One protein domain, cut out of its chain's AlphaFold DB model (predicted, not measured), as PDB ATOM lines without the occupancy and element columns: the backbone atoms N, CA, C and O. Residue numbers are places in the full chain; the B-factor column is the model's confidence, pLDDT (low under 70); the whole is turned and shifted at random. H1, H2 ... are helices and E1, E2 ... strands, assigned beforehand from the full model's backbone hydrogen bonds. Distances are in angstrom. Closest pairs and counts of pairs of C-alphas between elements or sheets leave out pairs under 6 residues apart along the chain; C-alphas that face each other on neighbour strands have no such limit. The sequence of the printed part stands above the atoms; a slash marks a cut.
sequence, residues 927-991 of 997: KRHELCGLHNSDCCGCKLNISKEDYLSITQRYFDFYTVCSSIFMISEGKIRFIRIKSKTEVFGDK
ATOM      1  N   LYS A 927      95.477 -24.938 193.879       71.06
ATOM      2  CA  LYS A 927      96.918 -25.132 194.071       71.06
ATOM      3  C   LYS A 927      97.332 -26.339 193.251       71.06
ATOM      4  O   LYS A 927      97.059 -27.475 193.617       71.06
ATOM      5  N   ARG A 928      97.887 -26.099 192.065       63.09
ATOM      6  CA  ARG A 928      98.121 -27.190 191.117       63.09
ATOM      7  C   ARG A 928      99.311 -28.053 191.547       63.09
ATOM      8  O   ARG A 928      99.282 -29.246 191.243       63.09
ATOM      9  N   HIS A 929     100.321 -27.503 192.238       64.75
ATOM     10  CA  HIS A 929     101.612 -28.169 192.493       64.75
ATOM     11  C   HIS A 929     102.199 -27.880 193.878       64.75
ATOM     12  O   HIS A 929     101.884 -26.868 194.502       64.75
ATOM     13  N   GLU A 930     103.137 -28.733 194.299       69.81
ATOM     14  CA  GLU A 930     104.147 -28.367 195.295       69.81
ATOM     15  C   GLU A 930     104.911 -27.113 194.842       69.81
ATOM     16  O   GLU A 930     105.035 -26.844 193.642       69.81
ATOM     17  N   LEU A 931     105.421 -26.337 195.803       71.50
ATOM     18  CA  LEU A 931     106.124 -25.082 195.546       71.50
ATOM     19  C   LEU A 931     107.219 -25.291 194.486       71.50
ATOM     20  O   LEU A 931     108.211 -25.989 194.699       71.50
ATOM     21  N   CYS A 932     107.025 -24.692 193.314       76.94
ATOM     22  CA  CYS A 932     107.917 -24.824 192.172       76.94
ATOM     23  C   CYS A 932     109.300 -24.274 192.526       76.94
ATOM     24  O   CYS A 932     109.464 -23.059 192.572       76.94
ATOM     25  N   GLY A 933     110.307 -25.128 192.730       74.81
ATOM     26  CA  GLY A 933     111.644 -24.690 193.166       74.81
ATOM     27  C   GLY A 933     112.338 -23.669 192.245       74.81
ATOM     28  O   GLY A 933     113.245 -22.977 192.687       74.81
ATOM     29  N   LEU A 934     111.898 -23.538 190.985       79.75
ATOM     30  CA  LEU A 934     112.409 -22.540 190.033       79.75
ATOM     31  C   LEU A 934     111.758 -21.158 190.179       79.75
ATOM     32  O   LEU A 934     112.444 -20.148 190.090       79.75
ATOM     33  N   HIS A 935     110.438 -21.105 190.379       80.00
ATOM     34  CA  HIS A 935     109.678 -19.846 190.438       80.00
ATOM     35  C   HIS A 935     109.239 -19.476 191.858       80.00
ATOM     36  O   HIS A 935     108.594 -18.449 192.052       80.00
ATOM     37  N   ASN A 936     109.544 -20.340 192.829       79.12
ATOM     38  CA  ASN A 936     109.083 -20.285 194.211       79.12
ATOM     39  C   ASN A 936     107.573 -19.996 194.323       79.12
ATOM     40  O   ASN A 936     107.128 -19.236 195.179       79.12
ATOM     41  N   SER A 937     106.795 -20.561 193.393       72.81
ATOM     42  CA  SER A 937     105.367 -20.295 193.218       72.81
ATOM     43  C   SER A 937     104.612 -21.601 192.989       72.81
ATOM     44  O   SER A 937     105.010 -22.428 192.174       72.81
ATOM     45  N   ASP A 938     103.496 -21.769 193.680       67.50
ATOM     46  CA  ASP A 938     102.523 -22.859 193.528       67.50
ATOM     47  C   ASP A 938     101.639 -22.725 192.269       67.50
ATOM     48  O   ASP A 938     100.880 -23.633 191.924       67.50
ATOM     49  N   CYS A 939     101.763 -21.606 191.550       62.72
ATOM     50  CA  CYS A 939     100.991 -21.284 190.349       62.72
ATOM     51  C   CYS A 939     101.801 -21.437 189.044       62.72
ATOM     52  O   CYS A 939     101.267 -21.208 187.955       62.72
ATOM     53  N   CYS A 940     103.092 -21.784 189.127       70.06
ATOM     54  CA  CYS A 940     103.959 -21.949 187.958       70.06
ATOM     55  C   CYS A 940     103.510 -23.187 187.144       70.06
ATOM     56  O   CYS A 940     103.275 -24.251 187.707       70.06
ATOM     57  N   GLY A 941     103.428 -23.109 185.812       66.75
ATOM     58  CA  GLY A 941     103.006 -24.245 184.968       66.75
ATOM     59  C   GLY A 941     104.053 -25.357 184.786       66.75
ATOM     60  O   GLY A 941     103.946 -26.146 183.853       66.75
ATOM     61  N   CYS A 942     105.110 -25.391 185.599       67.94
ATOM     62  CA  CYS A 942     106.350 -26.092 185.257       67.94
ATOM     63  C   CYS A 942     106.413 -27.564 185.694       67.94
ATOM     64  O   CYS A 942     107.419 -28.204 185.403       67.94
ATOM     65  N   LYS A 943     105.381 -28.121 186.348       64.06
ATOM     66  CA  LYS A 943     105.273 -29.565 186.652       64.06
ATOM     67  C   LYS A 943     103.841 -29.945 187.049       64.06
ATOM     68  O   LYS A 943     103.513 -29.945 188.225       64.06
ATOM     69  N   LEU A 944     102.988 -30.271 186.073       64.44
ATOM     70  CA  LEU A 944     101.613 -30.709 186.340       64.44
ATOM     71  C   LEU A 944     101.556 -32.144 186.885       64.44
ATOM     72  O   LEU A 944     101.575 -33.087 186.106       64.44
ATOM     73  N   ASN A 945     101.454 -32.305 188.213       67.38
ATOM     74  CA  ASN A 945     101.187 -33.608 188.857       67.38
ATOM     75  C   ASN A 945      99.777 -34.152 188.548       67.38
ATOM     76  O   ASN A 945      99.519 -35.331 188.755       67.38
ATOM     77  N   ILE A 946      98.872 -33.296 188.063       76.88
ATOM     78  CA  ILE A 946      97.474 -33.621 187.770       76.88
ATOM     79  C   ILE A 946      97.234 -33.361 186.282       76.88
ATOM     80  O   ILE A 946      97.585 -32.288 185.776       76.88
ATOM     81  N   SER A 947      96.650 -34.331 185.574       83.56
ATOM     82  CA  SER A 947      96.320 -34.167 184.159       83.56
ATOM     83  C   SER A 947      95.276 -33.054 183.969       83.56
ATOM     84  O   SER A 947      94.493 -32.732 184.866       83.56
ATOM     85  N   LYS A 948      95.235 -32.439 182.782       81.75
ATOM     86  CA  LYS A 948      94.235 -31.400 182.473       81.75
ATOM     87  C   LYS A 948      92.797 -31.934 182.597       81.75
ATOM     88  O   LYS A 948      91.900 -31.175 182.952       81.75
ATOM     89  N   GLU A 949      92.588 -33.217 182.312       83.69
ATOM     90  CA  GLU A 949      91.292 -33.896 182.411       83.69
ATOM     91  C   GLU A 949      90.874 -34.112 183.870       83.69
ATOM     92  O   GLU A 949      89.750 -33.764 184.235       83.69
ATOM     93  N   ASP A 950      91.795 -34.566 184.723       83.31
ATOM     94  CA  ASP A 950      91.545 -34.721 186.163       83.31
ATOM     95  C   ASP A 950      91.239 -33.374 186.813       83.31
ATOM     96  O   ASP A 950      90.298 -33.248 187.594       83.31
ATOM     97  N   TYR A 951      91.970 -32.330 186.417       82.56
ATOM     98  CA  TYR A 951      91.709 -30.971 186.870       82.56
ATOM     99  C   TYR A 951      90.287 -30.507 186.521       82.56
ATOM    100  O   TYR A 951      89.578 -29.970 187.376       82.56
ATOM    101  N   LEU A 952      89.860 -30.695 185.267       82.94
ATOM    102  CA  LEU A 952      88.520 -30.306 184.818       82.94
ATOM    103  C   LEU A 952      87.437 -31.116 185.540       82.94
ATOM    104  O   LEU A 952      86.429 -30.542 185.947       82.94
ATOM    105  N   SER A 953      87.675 -32.410 185.767       84.00
ATOM    106  CA  SER A 953      86.784 -33.295 186.524       84.00
ATOM    107  C   SER A 953      86.627 -32.842 187.978       84.00
ATOM    108  O   SER A 953      85.504 -32.683 188.462       84.00
ATOM    109  N   ILE A 954      87.733 -32.552 188.671       82.50
ATOM    110  CA  ILE A 954      87.715 -32.047 190.049       82.50
ATOM    111  C   ILE A 954      86.999 -30.696 190.102       82.50
ATOM    112  O   ILE A 954      86.098 -30.502 190.917       82.50
ATOM    113  N   THR A 955      87.331 -29.784 189.188       82.62
ATOM    114  CA  THR A 955      86.726 -28.448 189.158       82.62
ATOM    115  C   THR A 955      85.221 -28.510 188.890       82.62
ATOM    116  O   THR A 955      84.464 -27.793 189.542       82.62
ATOM    117  N   GLN A 956      84.763 -29.401 188.005       83.81
ATOM    118  CA  GLN A 956      83.337 -29.614 187.758       83.81
ATOM    119  C   GLN A 956      82.621 -30.159 189.000       83.81
ATOM    120  O   GLN A 956      81.552 -29.669 189.349       83.81
ATOM    121  N   ARG A 957      83.225 -31.108 189.728       82.62
ATOM    122  CA  ARG A 957      82.648 -31.625 190.984       82.62
ATOM    123  C   ARG A 957      82.514 -30.534 192.041       82.62
ATOM    124  O   ARG A 957      81.484 -30.454 192.706       82.62
ATOM    125  N   TYR A 958      83.528 -29.679 192.180       82.62
ATOM    126  CA  TYR A 958      83.446 -28.522 193.069       82.62
ATOM    127  C   TYR A 958      82.382 -27.532 192.598       82.62
ATOM    128  O   TYR A 958      81.623 -27.033 193.423       82.62
ATOM    129  N   PHE A 959      82.266 -27.274 191.296       82.81
ATOM    130  CA  PHE A 959      81.213 -26.421 190.750       82.81
ATOM    131  C   PHE A 959      79.810 -26.959 191.060       82.81
ATOM    132  O   PHE A 959      78.959 -26.210 191.545       82.81
ATOM    133  N   ASP A 960      79.581 -28.257 190.865       80.75
ATOM    134  CA  ASP A 960      78.317 -28.916 191.199       80.75
ATOM    135  C   ASP A 960      78.043 -28.819 192.707       80.75
ATOM    136  O   ASP A 960      76.937 -28.469 193.127       80.75
ATOM    137  N   PHE A 961      79.070 -29.035 193.532       80.19
ATOM    138  CA  PHE A 961      78.990 -28.874 194.979       80.19
ATOM    139  C   PHE A 961      78.605 -27.442 195.378       80.19
ATOM    140  O   PHE A 961      77.647 -27.243 196.124       80.19
ATOM    141  N   TYR A 962      79.280 -26.429 194.832       79.88
ATOM    142  CA  TYR A 962      78.946 -25.028 195.078       79.88
ATOM    143  C   TYR A 962      77.550 -24.668 194.569       79.88
ATOM    144  O   TYR A 962      76.859 -23.893 195.227       79.88
ATOM    145  N   THR A 963      77.097 -25.237 193.453       78.62
ATOM    146  CA  THR A 963      75.739 -25.035 192.924       78.62
ATOM    147  C   THR A 963      74.693 -25.577 193.900       78.62
ATOM    148  O   THR A 963      73.729 -24.890 194.240       78.62
ATOM    149  N   VAL A 964      74.925 -26.769 194.456       76.94
ATOM    150  CA  VAL A 964      74.053 -27.349 195.489       76.94
ATOM    151  C   VAL A 964      74.102 -26.523 196.780       76.94
ATOM    152  O   VAL A 964      73.058 -26.191 197.347       76.94
ATOM    153  N   CYS A 965      75.285 -26.114 197.237       72.69
ATOM    154  CA  CYS A 965      75.436 -25.321 198.458       72.69
ATOM    155  C   CYS A 965      74.831 -23.915 198.337       72.69
ATOM    156  O   CYS A 965      74.154 -23.476 199.268       72.69
ATOM    157  N   SER A 966      75.006 -23.244 197.197       69.31
ATOM    158  CA  SER A 966      74.487 -21.893 196.933       69.31
ATOM    159  C   SER A 966      72.978 -21.848 196.687       69.31
ATOM    160  O   SER A 966      72.369 -20.791 196.842       69.31
ATOM    161  N   SER A 967      72.338 -22.986 196.396       75.12
ATOM    162  CA  SER A 967      70.877 -23.071 196.350       75.12
ATOM    163  C   SER A 967      70.279 -22.930 197.762       75.12
ATOM    164  O   SER A 967      70.169 -23.876 198.541       75.12
ATOM    165  N   ILE A 968      69.954 -21.699 198.160       66.50
ATOM    166  CA  ILE A 968      69.258 -21.410 199.431       66.50
ATOM    167  C   ILE A 968      67.794 -21.844 199.319       66.50
ATOM    168  O   ILE A 968      67.217 -22.428 200.240       66.50
ATOM    169  N   PHE A 969      67.227 -21.601 198.142       68.69
ATOM    170  CA  PHE A 969      65.873 -21.968 197.797       68.69
ATOM    171  C   PHE A 969      65.884 -22.855 196.562       68.69
ATOM    172  O   PHE A 969      66.562 -22.561 195.580       68.69
ATOM    173  N   MET A 970      65.108 -23.927 196.610       70.31
ATOM    174  CA  MET A 970      64.767 -24.707 195.434       70.31
ATOM    175  C   MET A 970      63.337 -24.358 195.064       70.31
ATOM    176  O   MET A 970      62.431 -24.504 195.885       70.31
ATOM    177  N   ILE A 971      63.134 -23.889 193.836       54.75
ATOM    178  CA  ILE A 971      61.792 -23.799 193.271       54.75
ATOM    179  C   ILE A 971      61.481 -25.181 192.712       54.75
ATOM    180  O   ILE A 971      61.766 -25.480 191.556       54.75
ATOM    181  N   SER A 972      60.955 -26.048 193.569       63.59
ATOM    182  CA  SER A 972      60.341 -27.300 193.148       63.59
ATOM    183  C   SER A 972      58.831 -27.154 193.292       63.59
ATOM    184  O   SER A 972      58.340 -26.604 194.278       63.59
ATOM    185  N   GLU A 973      58.090 -27.584 192.268       48.94
ATOM    186  CA  GLU A 973      56.617 -27.538 192.262       48.94
ATOM    187  C   GLU A 973      56.029 -26.108 192.346       48.94
ATOM    188  O   GLU A 973      54.968 -25.894 192.929       48.94
ATOM    189  N   GLY A 974      56.725 -25.090 191.816       62.09
ATOM    190  CA  GLY A 974      56.261 -23.691 191.851       62.09
ATOM    191  C   GLY A 974      56.254 -23.050 193.247       62.09
ATOM    192  O   GLY A 974      55.806 -21.915 193.401       62.09
ATOM    193  N   LYS A 975      56.769 -23.751 194.265       49.12
ATOM    194  CA  LYS A 975      56.937 -23.250 195.630       49.12
ATOM    195  C   LYS A 975      58.419 -23.054 195.919       49.12
ATOM    196  O   LYS A 975      59.251 -23.899 195.608       49.12
ATOM    197  N   ILE A 976      58.746 -21.936 196.554       64.12
ATOM    198  CA  ILE A 976      60.095 -21.639 197.035       64.12
ATOM    199  C   ILE A 976      60.313 -22.467 198.314       64.12
ATOM    200  O   ILE A 976      59.803 -22.116 199.377       64.12
ATOM    201  N   ARG A 977      61.032 -23.595 198.230       68.62
ATOM    202  CA  ARG A 977      61.402 -24.409 199.401       68.62
ATOM    203  C   ARG A 977      62.785 -24.006 199.901       68.62
ATOM    204  O   ARG A 977      63.755 -24.064 199.153       68.62
ATOM    205  N   PHE A 978      62.888 -23.639 201.177       73.56
ATOM    206  CA  PHE A 978      64.177 -23.419 201.837       73.56
ATOM    207  C   PHE A 978      64.874 -24.762 202.077       73.56
ATOM    208  O   PHE A 978      64.355 -25.609 202.812       73.56
ATOM    209  N   ILE A 979      66.039 -24.975 201.463       74.38
ATOM    210  CA  ILE A 979      66.772 -26.235 201.603       74.38
ATOM    211  C   ILE A 979      67.549 -26.206 202.920       74.38
ATOM    212  O   ILE A 979      68.473 -25.410 203.098       74.38
ATOM    213  N   ARG A 980      67.209 -27.103 203.850       74.12
ATOM    214  CA  ARG A 980      67.949 -27.233 205.111       74.12
ATOM    215  C   ARG A 980      69.315 -27.882 204.870       74.12
ATOM    216  O   ARG A 980      69.471 -28.763 204.029       74.12
ATOM    217  N   ILE A 981      70.287 -27.506 205.694       65.94
ATOM    218  CA  ILE A 981      71.671 -28.007 205.638       65.94
ATOM    219  C   ILE A 981      71.737 -29.544 205.630       65.94
ATOM    220  O   ILE A 981      72.408 -30.135 204.792       65.94
ATOM    221  N   LYS A 982      70.968 -30.202 206.513       69.19
ATOM    222  CA  LYS A 982      70.933 -31.673 206.613       69.19
ATOM    223  C   LYS A 982      70.460 -32.360 205.327       69.19
ATOM    224  O   LYS A 982      71.055 -33.349 204.919       69.19
ATOM    225  N   SER A 983      69.464 -31.793 204.643       69.88
ATOM    226  CA  SER A 983      68.994 -32.344 203.366       69.88
ATOM    227  C   SER A 983      70.030 -32.197 202.247       69.88
ATOM    228  O   SER A 983      70.081 -33.040 201.362       69.88
ATOM    229  N   LYS A 984      70.903 -31.175 202.291       67.56
ATOM    230  CA  LYS A 984      71.990 -31.039 201.304       67.56
ATOM    231  C   LYS A 984      73.038 -32.135 201.474       67.56
ATOM    232  O   LYS A 984      73.505 -32.677 200.482       67.56
ATOM    233  N   THR A 985      73.374 -32.492 202.713       64.81
ATOM    234  CA  THR A 985      74.328 -33.576 202.995       64.81
ATOM    235  C   THR A 985      73.774 -34.963 202.653       64.81
ATOM    236  O   THR A 985      74.535 -35.818 202.212       64.81
ATOM    237  N   GLU A 986      72.460 -35.178 202.776       69.12
ATOM    238  CA  GLU A 986      71.793 -36.438 202.394       69.12
ATOM    239  C   GLU A 986      71.813 -36.672 200.871       69.12
ATOM    240  O   GLU A 986      72.078 -37.787 200.430       69.12
ATOM    241  N   VAL A 987      71.672 -35.613 200.060       64.25
ATOM    242  CA  VAL A 987      71.782 -35.686 198.585       64.25
ATOM    243  C   VAL A 987      73.154 -36.199 198.122       64.25
ATOM    244  O   VAL A 987      73.252 -36.843 197.076       64.25
ATOM    245  N   PHE A 988      74.213 -35.945 198.895       60.22
ATOM    246  CA  PHE A 988      75.545 -36.489 198.619       60.22
ATOM    247  C   PHE A 988      75.771 -37.873 199.253       60.22
ATOM    248  O   PHE A 988      76.558 -38.648 198.716       60.22
ATOM    249  N   GLY A 989      75.064 -38.208 200.339       53.25
ATOM    250  CA  GLY A 989      75.198 -39.479 201.063       53.25
ATOM    251  C   GLY A 989      74.669 -40.709 200.316       53.25
ATOM    252  O   GLY A 989      75.256 -41.783 200.429       53.25
ATOM    253  N   ASP A 990      73.622 -40.559 199.496       49.75
ATOM    254  CA  ASP A 990      73.037 -41.684 198.742       49.75
ATOM    255  C   ASP A 990      73.797 -42.032 197.448       49.75
ATOM    256  O   ASP A 990      73.605 -43.102 196.863       49.75
ATOM    257  N   LYS A 991      74.734 -41.183 197.010       47.72
ATOM    258  CA  LYS A 991      75.644 -41.501 195.902       47.72
ATOM    259  C   LYS A 991      76.934 -42.111 196.449       47.72
ATOM    260  O   LYS A 991      77.959 -41.440 196.523       47.72
TER     261      LYS A 991
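AT A GLANCE: This is residues 927 to 991 of the 997 residues of a protein of Neocallimastix californiae (UniProt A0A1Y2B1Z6). The model is a long thin rod with one helix, H1, as its shaft: a head of loops with no named element, residues 927 to 947, is at one end, and a small two-stranded hairpin, E1 and E2, is at the other. After the hairpin the short helix H2 folds back towards the last part of H1, while the stretch 952 to 960 of H1 stands free between the two ends. The printed part has 65 residues, with two named helices and two named strands in the order H1, E1, E2, H2; the sheet, E1 - E2, is antiparallel, and the class is mixed, helices and strands. The whole is extended, with a radius of gyration of the C-alphas of 18.1 A and spans of 55 by 21 by 19 A.

IN THESE COORDINATES: The printed part begins at Lys 927, with its C-alpha at (96.918, -25.132, 194.071), and residues 927 to 947 hold no named element. H1 is residues 948 to 966, 26.3 A from its first C-alpha at (94.235, -31.400, 182.473) to its last at (74.487, -21.893, 196.933). E1, residues 969 to 972, is 9.0 A long, and E2, residues 975 to 978, is 9.5 A long. H2, residues 981 to 989, is 12.8 A long and ends with C-alpha 989 at (75.198, -39.479, 201.063).

HOW THE PARTS SIT: In H1 every O i to N i+4 pair is within hydrogen-bond range, and in H2 4 of 5 are. E1 and E2 form a hairpin of antiparallel neighbour strands, with 143 degrees between their N-to-C directions. The C-alphas of Phe 969 and Phe 978 face each other at 4.6 A. N 970 and O 977 are within hydrogen-bond range at 2.9 A, as are N 977 and O 970 at 2.9 A. H1 and H2 are close but not clearly touching, and their closest C-alphas, those of Val 964 and Lys 984, are 7.2 A apart. They run opposite ways at a shallow tilt of 34 degrees, only just short of steep. H1 and E2 are apart, and so are E1 and H2.

THE WHOLE: The two C-alphas farthest apart are those of Leu 934 and Gly 974, at 56.2 A. The printed part has no cut, and the links H1 to E1, E1 to E2 and E2 to H2 are tight, with 2 residues in each. The mean pLDDT of the printed part is 71.1; 31 residues are under 70, among them residues 941 to 945, 971 to 977 and 981 to 991.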